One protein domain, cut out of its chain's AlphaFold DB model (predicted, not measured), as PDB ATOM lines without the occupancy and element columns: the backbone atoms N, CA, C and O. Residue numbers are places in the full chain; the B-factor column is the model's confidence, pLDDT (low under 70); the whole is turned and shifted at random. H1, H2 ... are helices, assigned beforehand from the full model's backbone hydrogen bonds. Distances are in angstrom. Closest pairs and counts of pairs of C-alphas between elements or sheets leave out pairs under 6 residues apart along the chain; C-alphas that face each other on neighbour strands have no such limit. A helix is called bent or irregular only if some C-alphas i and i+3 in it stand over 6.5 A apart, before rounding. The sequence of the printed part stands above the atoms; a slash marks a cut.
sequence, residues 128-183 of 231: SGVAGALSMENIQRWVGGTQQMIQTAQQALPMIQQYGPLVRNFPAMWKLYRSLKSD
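AT A GLANCE: This is residues 128 to 183 of the 231 residues of an uncharacterized protein of Jeotgalibacillus sp. S-D1 (UniProt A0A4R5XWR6). The domain is an open horseshoe of helix with an empty middle: H2, kinked, makes one side, and the bent H3 carries the curve on through H3a to H3b on the other side. The short H1 comes before H2 and is turned out of the plane of that curve. The printed part has 56 residues, with three named helices in the order H1, H2, H3 and no named strand, and its class is all helix. The whole is loose, with a radius of gyration of the C-alphas of 13.6 A, and its C-alphas span 37 by 27 by 19 A.

HOW THE PARTS SIT: H1, residues 128 to 133, and H2, residues 136 to 153, are close but not clearly touching; their closest C-alphas, those of Gly 132 and Asn 138, are 7.6 A apart. The two run the same way at a steep tilt of 64 degrees. H2 has a kink of 78 degrees near residue 147, and it is irregular: C-alphas 144 and 147 are 7.8 A apart. H3, residues 157 to 182, was assigned as one helix by its hydrogen bonds but is bent, with C-alphas 168 and 171 at 7.2 A. Its arms are H3a, residues 157 to 168, and H3b, residues 171 to 182, and their lines stand at a steep tilt of 60 degrees. H3a is itself irregular, with C-alphas 162 and 165 at 7.0 A. H2 and H3a meet only through their link. H1 is apart from H3a and from H3b, and H2 is apart from H3b. Every O i to N i+4 pair is within hydrogen-bond range in H1 and H3b, against 11 of 14 in H2 and 4 of 8 in H3a.

IN THESE COORDINATES: H1 begins at C-alpha 128 at (10.237, -40.863, 62.364) and is 8.0 A long from first to last C-alpha. H2 runs 22.1 A from its first to its last C-alpha, Ala 153 at (15.083, -34.794, 39.202). H3a measures 16.6 A and H3b 15.6 A in the same way, and H3b ends at C-alpha 182 at (-7.448, -28.235, 59.497).

THE WHOLE: The two C-alphas farthest apart are those of Pro 158 and Asp 183, at 38.0 A. The printed part has no cut, and the links H1 to H2 and H2 to H3 are both tight. Residues 134 to 141 and 143 to 183 stand free. The mean pLDDT of the printed part is 73.8; 22 residues are under 70, among them residues 128 to 134 and 152 to 160.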
ATOM      1  N   SER A 128       9.490 -42.058  62.800       58.03
ATOM      2  CA  SER A 128      10.237 -40.863  62.364       58.03
ATOM      3  C   SER A 128      10.597 -40.774  60.873       58.03
ATOM      4  O   SER A 128      11.264 -39.823  60.479       58.03
ATOM      5  N   GLY A 129      10.179 -41.714  60.017       61.47
ATOM      6  CA  GLY A 129      10.549 -41.702  58.587       61.47
ATOM      7  C   GLY A 129       9.917 -40.545  57.801       61.47
ATOM      8  O   GLY A 129      10.609 -39.769  57.150       61.47
ATOM      9  N   VAL A 130       8.598 -40.376  57.921       58.34
ATOM     10  CA  VAL A 130       7.853 -39.305  57.229       58.34
ATOM     11  C   VAL A 130       7.806 -38.029  58.068       58.34
ATOM     12  O   VAL A 130       8.001 -36.938  57.542       58.34
ATOM     13  N   ALA A 131       7.637 -38.150  59.388       62.56
ATOM     14  CA  ALA A 131       7.673 -37.003  60.297       62.56
ATOM     15  C   ALA A 131       9.053 -36.316  60.307       62.56
ATOM     16  O   ALA A 131       9.135 -35.092  60.353       62.56
ATOM     17  N   GLY A 132      10.136 -37.092  60.187       65.19
ATOM     18  CA  GLY A 132      11.489 -36.571  60.018       65.19
ATOM     19  C   GLY A 132      11.674 -35.880  58.670       65.19
ATOM     20  O   GLY A 132      12.200 -34.771  58.633       65.19
ATOM     21  N   ALA A 133      11.184 -36.460  57.569       63.66
ATOM     22  CA  ALA A 133      11.235 -35.832  56.243       63.66
ATOM     23  C   ALA A 133      10.467 -34.494  56.177       63.66
ATOM     24  O   ALA A 133      10.903 -33.573  55.491       63.66
ATOM     25  N   LEU A 134       9.377 -34.366  56.941       63.06
ATOM     26  CA  LEU A 134       8.580 -33.141  57.080       63.06
ATOM     27  C   LEU A 134       9.051 -32.219  58.220       63.06
ATOM     28  O   LEU A 134       8.410 -31.207  58.496       63.06
ATOM     29  N   SER A 135      10.147 -32.548  58.908       77.38
ATOM     30  CA  SER A 135      10.673 -31.690  59.969       77.38
ATOM     31  C   SER A 135      11.140 -30.344  59.408       77.38
ATOM     32  O   SER A 135      11.662 -30.257  58.295       77.38
ATOM     33  N   MET A 136      10.971 -29.286  60.202       66.56
ATOM     34  CA  MET A 136      11.316 -27.907  59.834       66.56
ATOM     35  C   MET A 136      12.772 -27.775  59.342       66.56
ATOM     36  O   MET A 136      13.047 -27.018  58.416       66.56
ATOM     37  N   GLU A 137      13.684 -28.574  59.900       73.00
ATOM     38  CA  GLU A 137      15.102 -28.657  59.525       73.00
ATOM     39  C   GLU A 137      15.306 -29.165  58.083       73.00
ATOM     40  O   GLU A 137      16.106 -28.627  57.315       73.00
ATOM     41  N   ASN A 138      14.548 -30.191  57.685       70.88
ATOM     42  CA  ASN A 138      14.612 -30.754  56.340       70.88
ATOM     43  C   ASN A 138      13.894 -29.851  55.339       70.88
ATOM     44  O   ASN A 138      14.433 -29.601  54.266       70.88
ATOM     45  N   ILE A 139      12.763 -29.249  55.705       73.75
ATOM     46  CA  ILE A 139      12.078 -28.271  54.848       73.75
ATOM     47  C   ILE A 139      12.998 -27.082  54.537       73.75
ATOM     48  O   ILE A 139      13.107 -26.686  53.381       73.75
ATOM     49  N   GLN A 140      13.736 -26.563  55.523       78.50
ATOM     50  CA  GLN A 140      14.711 -25.486  55.300       78.50
ATOM     51  C   GLN A 140      15.822 -25.895  54.319       78.50
ATOM     52  O   GLN A 140      16.209 -25.109  53.452       78.50
ATOM     53  N   ARG A 141      16.293 -27.147  54.384       71.81
ATOM     54  CA  ARG A 141      17.286 -27.682  53.436       71.81
ATOM     55  C   ARG A 141      16.724 -27.911  52.032       71.81
ATOM     56  O   ARG A 141      17.453 -27.724  51.062       71.81
ATOM     57  N   TRP A 142      15.444 -28.246  51.899       70.62
ATOM     58  CA  TRP A 142      14.765 -28.386  50.604       70.62
ATOM     59  C   TRP A 142      14.423 -27.031  49.969       70.62
ATOM     60  O   TRP A 142      14.528 -26.873  48.753       70.62
ATOM     61  N   VAL A 143      14.083 -26.025  50.779       76.94
ATOM     62  CA  VAL A 143      13.839 -24.646  50.322       76.94
ATOM     63  C   VAL A 143      15.141 -23.970  49.877       76.94
ATOM     64  O   VAL A 143      15.146 -23.263  48.877       76.94
ATOM     65  N   GLY A 144      16.268 -24.233  50.547       79.69
ATOM     66  CA  GLY A 144      17.584 -23.777  50.077       79.69
ATOM     67  C   GLY A 144      18.159 -24.609  48.919       79.69
ATOM     68  O   GLY A 144      18.959 -24.108  48.134       79.69
ATOM     69  N   GLY A 145      17.759 -25.880  48.804       73.00
ATOM     70  CA  GLY A 145      18.322 -26.865  47.872       73.00
ATOM     71  C   GLY A 145      17.476 -27.168  46.632       73.00
ATOM     72  O   GLY A 145      17.832 -28.048  45.850       73.00
ATOM     73  N   THR A 146      16.364 -26.467  46.399       68.06
ATOM     74  CA  THR A 146      15.409 -26.793  45.318       68.06
ATOM     75  C   THR A 146      16.015 -26.641  43.917       68.06
ATOM     76  O   THR A 146      15.637 -27.353  42.992       68.06
ATOM     77  N   GLN A 147      17.037 -25.800  43.749       73.19
ATOM     78  CA  GLN A 147      17.813 -25.723  42.500       73.19
ATOM     79  C   GLN A 147      18.652 -26.981  42.242       73.19
ATOM     80  O   GLN A 147      18.772 -27.420  41.099       73.19
ATOM     81  N   GLN A 148      19.184 -27.599  43.299       72.56
ATOM     82  CA  GLN A 148      19.862 -28.893  43.205       72.56
ATOM     83  C   GLN A 148      18.849 -30.018  42.972       72.56
ATOM     84  O   GLN A 148      19.145 -30.939  42.214       72.56
ATOM     85  N   MET A 149      17.634 -29.897  43.524       73.06
ATOM     86  CA  MET A 149      16.516 -30.816  43.280       73.06
ATOM     87  C   MET A 149      16.099 -30.848  41.804       73.06
ATOM     88  O   MET A 149      15.856 -31.928  41.275       73.06
ATOM     89  N   ILE A 150      16.087 -29.707  41.101       79.75
ATOM     90  CA  ILE A 150      15.803 -29.680  39.652       79.75
ATOM     91  C   ILE A 150      16.880 -30.445  38.863       79.75
ATOM     92  O   ILE A 150      16.560 -31.157  37.912       79.75
ATOM     93  N   GLN A 151      18.147 -30.362  39.281       74.69
ATOM     94  CA  GLN A 151      19.245 -31.096  38.640       74.69
ATOM     95  C   GLN A 151      19.234 -32.598  38.982       74.69
ATOM     96  O   GLN A 151      19.580 -33.421  38.138       74.69
ATOM     97  N   THR A 152      18.781 -32.985  40.179       69.06
ATOM     98  CA  THR A 152      18.652 -34.404  40.573       69.06
ATOM     99  C   THR A 152      17.382 -35.061  40.041       69.06
ATOM    100  O   THR A 152      17.385 -36.264  39.782       69.06
ATOM    101  N   ALA A 153      16.318 -34.292  39.797       68.25
ATOM    102  CA  ALA A 153      15.083 -34.794  39.202       68.25
ATOM    103  C   ALA A 153      15.326 -35.431  37.823       68.25
ATOM    104  O   ALA A 153      14.703 -36.442  37.514       68.25
ATOM    105  N   GLN A 154      16.295 -34.926  37.044       67.06
ATOM    106  CA  GLN A 154      16.688 -35.507  35.750       67.06
ATOM    107  C   GLN A 154      17.277 -36.924  35.878       67.06
ATOM    108  O   GLN A 154      17.152 -37.737  34.969       67.06
ATOM    109  N   GLN A 155      17.888 -37.248  37.020       66.75
ATOM    110  CA  GLN A 155      18.458 -38.572  37.297       66.75
ATOM    111  C   GLN A 155      17.451 -39.517  37.975       66.75
ATOM    112  O   GLN A 155      17.676 -40.724  38.030       66.75
ATOM    113  N   ALA A 156      16.321 -38.988  38.455       61.69
ATOM    114  CA  ALA A 156      15.267 -39.755  39.112       61.69
ATOM    115  C   ALA A 156      14.215 -40.331  38.141       61.69
ATOM    116  O   ALA A 156      13.304 -41.027  38.584       61.69
ATOM    117  N   LEU A 157      14.333 -40.114  36.824       69.38
ATOM    118  CA  LEU A 157      13.395 -40.672  35.836       69.38
ATOM    119  C   LEU A 157      13.235 -42.210  35.887       69.38
ATOM    120  O   LEU A 157      12.091 -42.667  35.944       69.38
ATOM    121  N   PRO A 158      14.300 -43.040  35.922       69.44
ATOM    122  CA  PRO A 158      14.147 -44.502  35.962       69.44
ATOM    123  C   PRO A 158      13.578 -45.018  37.293       69.44
ATOM    124  O   PRO A 158      13.162 -46.169  37.389       69.44
ATOM    125  N   MET A 159      13.523 -44.167  38.316       68.50
ATOM    126  CA  MET A 159      12.996 -44.513  39.630       68.50
ATOM    127  C   MET A 159      11.469 -44.349  39.706       68.50
ATOM    128  O   MET A 159      10.807 -45.079  40.442       68.50
ATOM    129  N   ILE A 160      10.874 -43.448  38.915       66.81
ATOM    130  CA  ILE A 160       9.429 -43.138  38.946       66.81
ATOM    131  C   ILE A 160       8.565 -44.373  38.644       66.81
ATOM    132  O   ILE A 160       7.458 -44.485  39.167       66.81
ATOM    133  N   GLN A 161       9.081 -45.353  37.899       73.50
ATOM    134  CA  GLN A 161       8.383 -46.623  37.654       73.50
ATOM    135  C   GLN A 161       8.130 -47.423  38.942       73.50
ATOM    136  O   GLN A 161       7.109 -48.092  39.065       73.50
ATOM    137  N   GLN A 162       9.025 -47.314  39.924       64.19
ATOM    138  CA  GLN A 162       8.892 -47.969  41.227       64.19
ATOM    139  C   GLN A 162       8.238 -47.059  42.276       64.19
ATOM    140  O   GLN A 162       7.686 -47.549  43.258       64.19
ATOM    141  N   TYR A 163       8.245 -45.741  42.052       60.16
ATOM    142  CA  TYR A 163       7.554 -44.759  42.894       60.16
ATOM    143  C   TYR A 163       6.127 -44.423  42.413       60.16
ATOM    144  O   TYR A 163       5.404 -43.706  43.101       60.16
ATOM    145  N   GLY A 164       5.666 -44.999  41.299       84.38
ATOM    146  CA  GLY A 164       4.289 -44.877  40.801       84.38
ATOM    147  C   GLY A 164       3.207 -45.260  41.827       84.38
ATOM    148  O   GLY A 164       2.255 -44.496  42.003       84.38
ATOM    149  N   PRO A 165       3.353 -46.368  42.581       76.81
ATOM    150  CA  PRO A 165       2.429 -46.718  43.661       76.81
ATOM    151  C   PRO A 165       2.394 -45.694  44.806       76.81
ATOM    152  O   PRO A 165       1.366 -45.537  45.460       76.81
ATOM    153  N   LEU A 166       3.488 -44.968  45.050       80.69
ATOM    154  CA  LEU A 166       3.555 -43.956  46.109       80.69
ATOM    155  C   LEU A 166       2.850 -42.662  45.702       80.69
ATOM    156  O   LEU A 166       2.089 -42.109  46.495       80.69
ATOM    157  N   VAL A 167       3.013 -42.226  44.450       84.31
ATOM    158  CA  VAL A 167       2.282 -41.064  43.916       84.31
ATOM    159  C   VAL A 167       0.775 -41.343  43.855       84.31
ATOM    160  O   VAL A 167      -0.027 -40.458  44.142       84.31
ATOM    161  N   ARG A 168       0.364 -42.593  43.591       86.19
ATOM    162  CA  ARG A 168      -1.052 -43.002  43.621       86.19
ATOM    163  C   ARG A 168      -1.703 -42.911  45.007       86.19
ATOM    164  O   ARG A 168      -2.906 -42.697  45.090       86.19
ATOM    165  N   ASN A 169      -0.923 -43.037  46.081       82.69
ATOM    166  CA  ASN A 169      -1.397 -42.930  47.467       82.69
ATOM    167  C   ASN A 169      -1.201 -41.530  48.073       82.69
ATOM    168  O   ASN A 169      -1.617 -41.260  49.201       82.69
ATOM    169  N   PHE A 170      -0.606 -40.613  47.311       90.38
ATOM    170  CA  PHE A 170      -0.415 -39.227  47.714       90.38
ATOM    171  C   PHE A 170      -1.720 -38.493  48.085       90.38
ATOM    172  O   PHE A 170      -1.691 -37.737  49.056       90.38
ATOM    173  N   PRO A 171      -2.880 -38.731  47.434       84.62
ATOM    174  CA  PRO A 171      -4.141 -38.100  47.832       84.62
ATOM    175  C   PRO A 171      -4.533 -38.391  49.285       84.62
ATOM    176  O   PRO A 171      -4.996 -37.498  49.989       84.62
ATOM    177  N   ALA A 172      -4.302 -39.613  49.773       87.75
ATOM    178  CA  ALA A 172      -4.607 -39.982  51.154       87.75
ATOM    179  C   ALA A 172      -3.686 -39.261  52.150       87.75
ATOM    180  O   ALA A 172      -4.141 -38.743  53.168       87.75
ATOM    181  N   MET A 173      -2.399 -39.161  51.820       86.31
ATOM    182  CA  MET A 173      -1.419 -38.427  52.626       86.31
ATOM    183  C   MET A 173      -1.709 -36.924  52.638       86.31
ATOM    184  O   MET A 173      -1.591 -36.285  53.678       86.31
ATOM    185  N   TRP A 174      -2.142 -36.361  51.509       89.06
ATOM    186  CA  TRP A 174      -2.556 -34.964  51.424       89.06
ATOM    187  C   TRP A 174      -3.804 -34.686  52.265       89.06
ATOM    188  O   TRP A 174      -3.859 -33.665  52.942       89.06
ATOM    189  N   LYS A 175      -4.760 -35.623  52.312       88.31
ATOM    190  CA  LYS A 175      -5.927 -35.536  53.202       88.31
ATOM    191  C   LYS A 175      -5.533 -35.580  54.678       88.31
ATOM    192  O   LYS A 175      -6.066 -34.784  55.437       88.31
ATOM    193  N   LEU A 176      -4.578 -36.425  55.074       87.88
ATOM    194  CA  LEU A 176      -4.038 -36.462  56.445       87.88
ATOM    195  C   LEU A 176      -3.249 -35.192  56.796       87.88
ATOM    196  O   LEU A 176      -3.381 -34.652  57.889       87.88
ATOM    197  N   TYR A 177      -2.444 -34.681  55.863       86.69
ATOM    198  CA  TYR A 177      -1.735 -33.413  56.034       86.69
ATOM    199  C   TYR A 177      -2.718 -32.253  56.197       86.69
ATOM    200  O   TYR A 177      -2.565 -31.432  57.101       86.69
ATOM    201  N   ARG A 178      -3.754 -32.204  55.349       87.50
ATOM    202  CA  ARG A 178      -4.810 -31.201  55.452       87.50
ATOM    203  C   ARG A 178      -5.588 -31.409  56.739       87.50
ATOM    204  O   ARG A 178      -5.793 -30.414  57.397       87.50
ATOM    205  N   SER A 179      -5.944 -32.622  57.167       82.75
ATOM    206  CA  SER A 179      -6.683 -32.835  58.424       82.75
ATOM    207  C   SER A 179      -5.880 -32.406  59.650       82.75
ATOM    208  O   SER A 179      -6.415 -31.680  60.471       82.75
ATOM    209  N   LEU A 180      -4.582 -32.721  59.728       82.00
ATOM    210  CA  LEU A 180      -3.718 -32.213  60.803       82.00
ATOM    211  C   LEU A 180      -3.569 -30.684  60.764       82.00
ATOM    212  O   LEU A 180      -3.357 -30.063  61.799       82.00
ATOM    213  N   LYS A 181      -3.653 -30.073  59.576       73.88
ATOM    214  CA  LYS A 181      -3.597 -28.614  59.414       73.88
ATOM    215  C   LYS A 181      -4.965 -27.930  59.549       73.88
ATOM    216  O   LYS A 181      -5.009 -26.738  59.815       73.88
ATOM    217  N   SER A 182      -6.052 -28.677  59.379       60.25
ATOM    218  CA  SER A 182      -7.448 -28.235  59.497       60.25
ATOM    219  C   SER A 182      -8.003 -28.502  60.896       60.25
ATOM    220  O   SER A 182      -8.991 -27.888  61.265       60.25
ATOM    221  N   ASP A 183      -7.357 -29.340  61.711       57.88
ATOM    222  CA  ASP A 183      -7.600 -29.388  63.163       57.88
ATOM    223  C   ASP A 183      -7.181 -28.073  63.850       57.88
ATOM    224  O   ASP A 183      -7.694 -27.743  64.913       57.88
TER     225      ASP A 183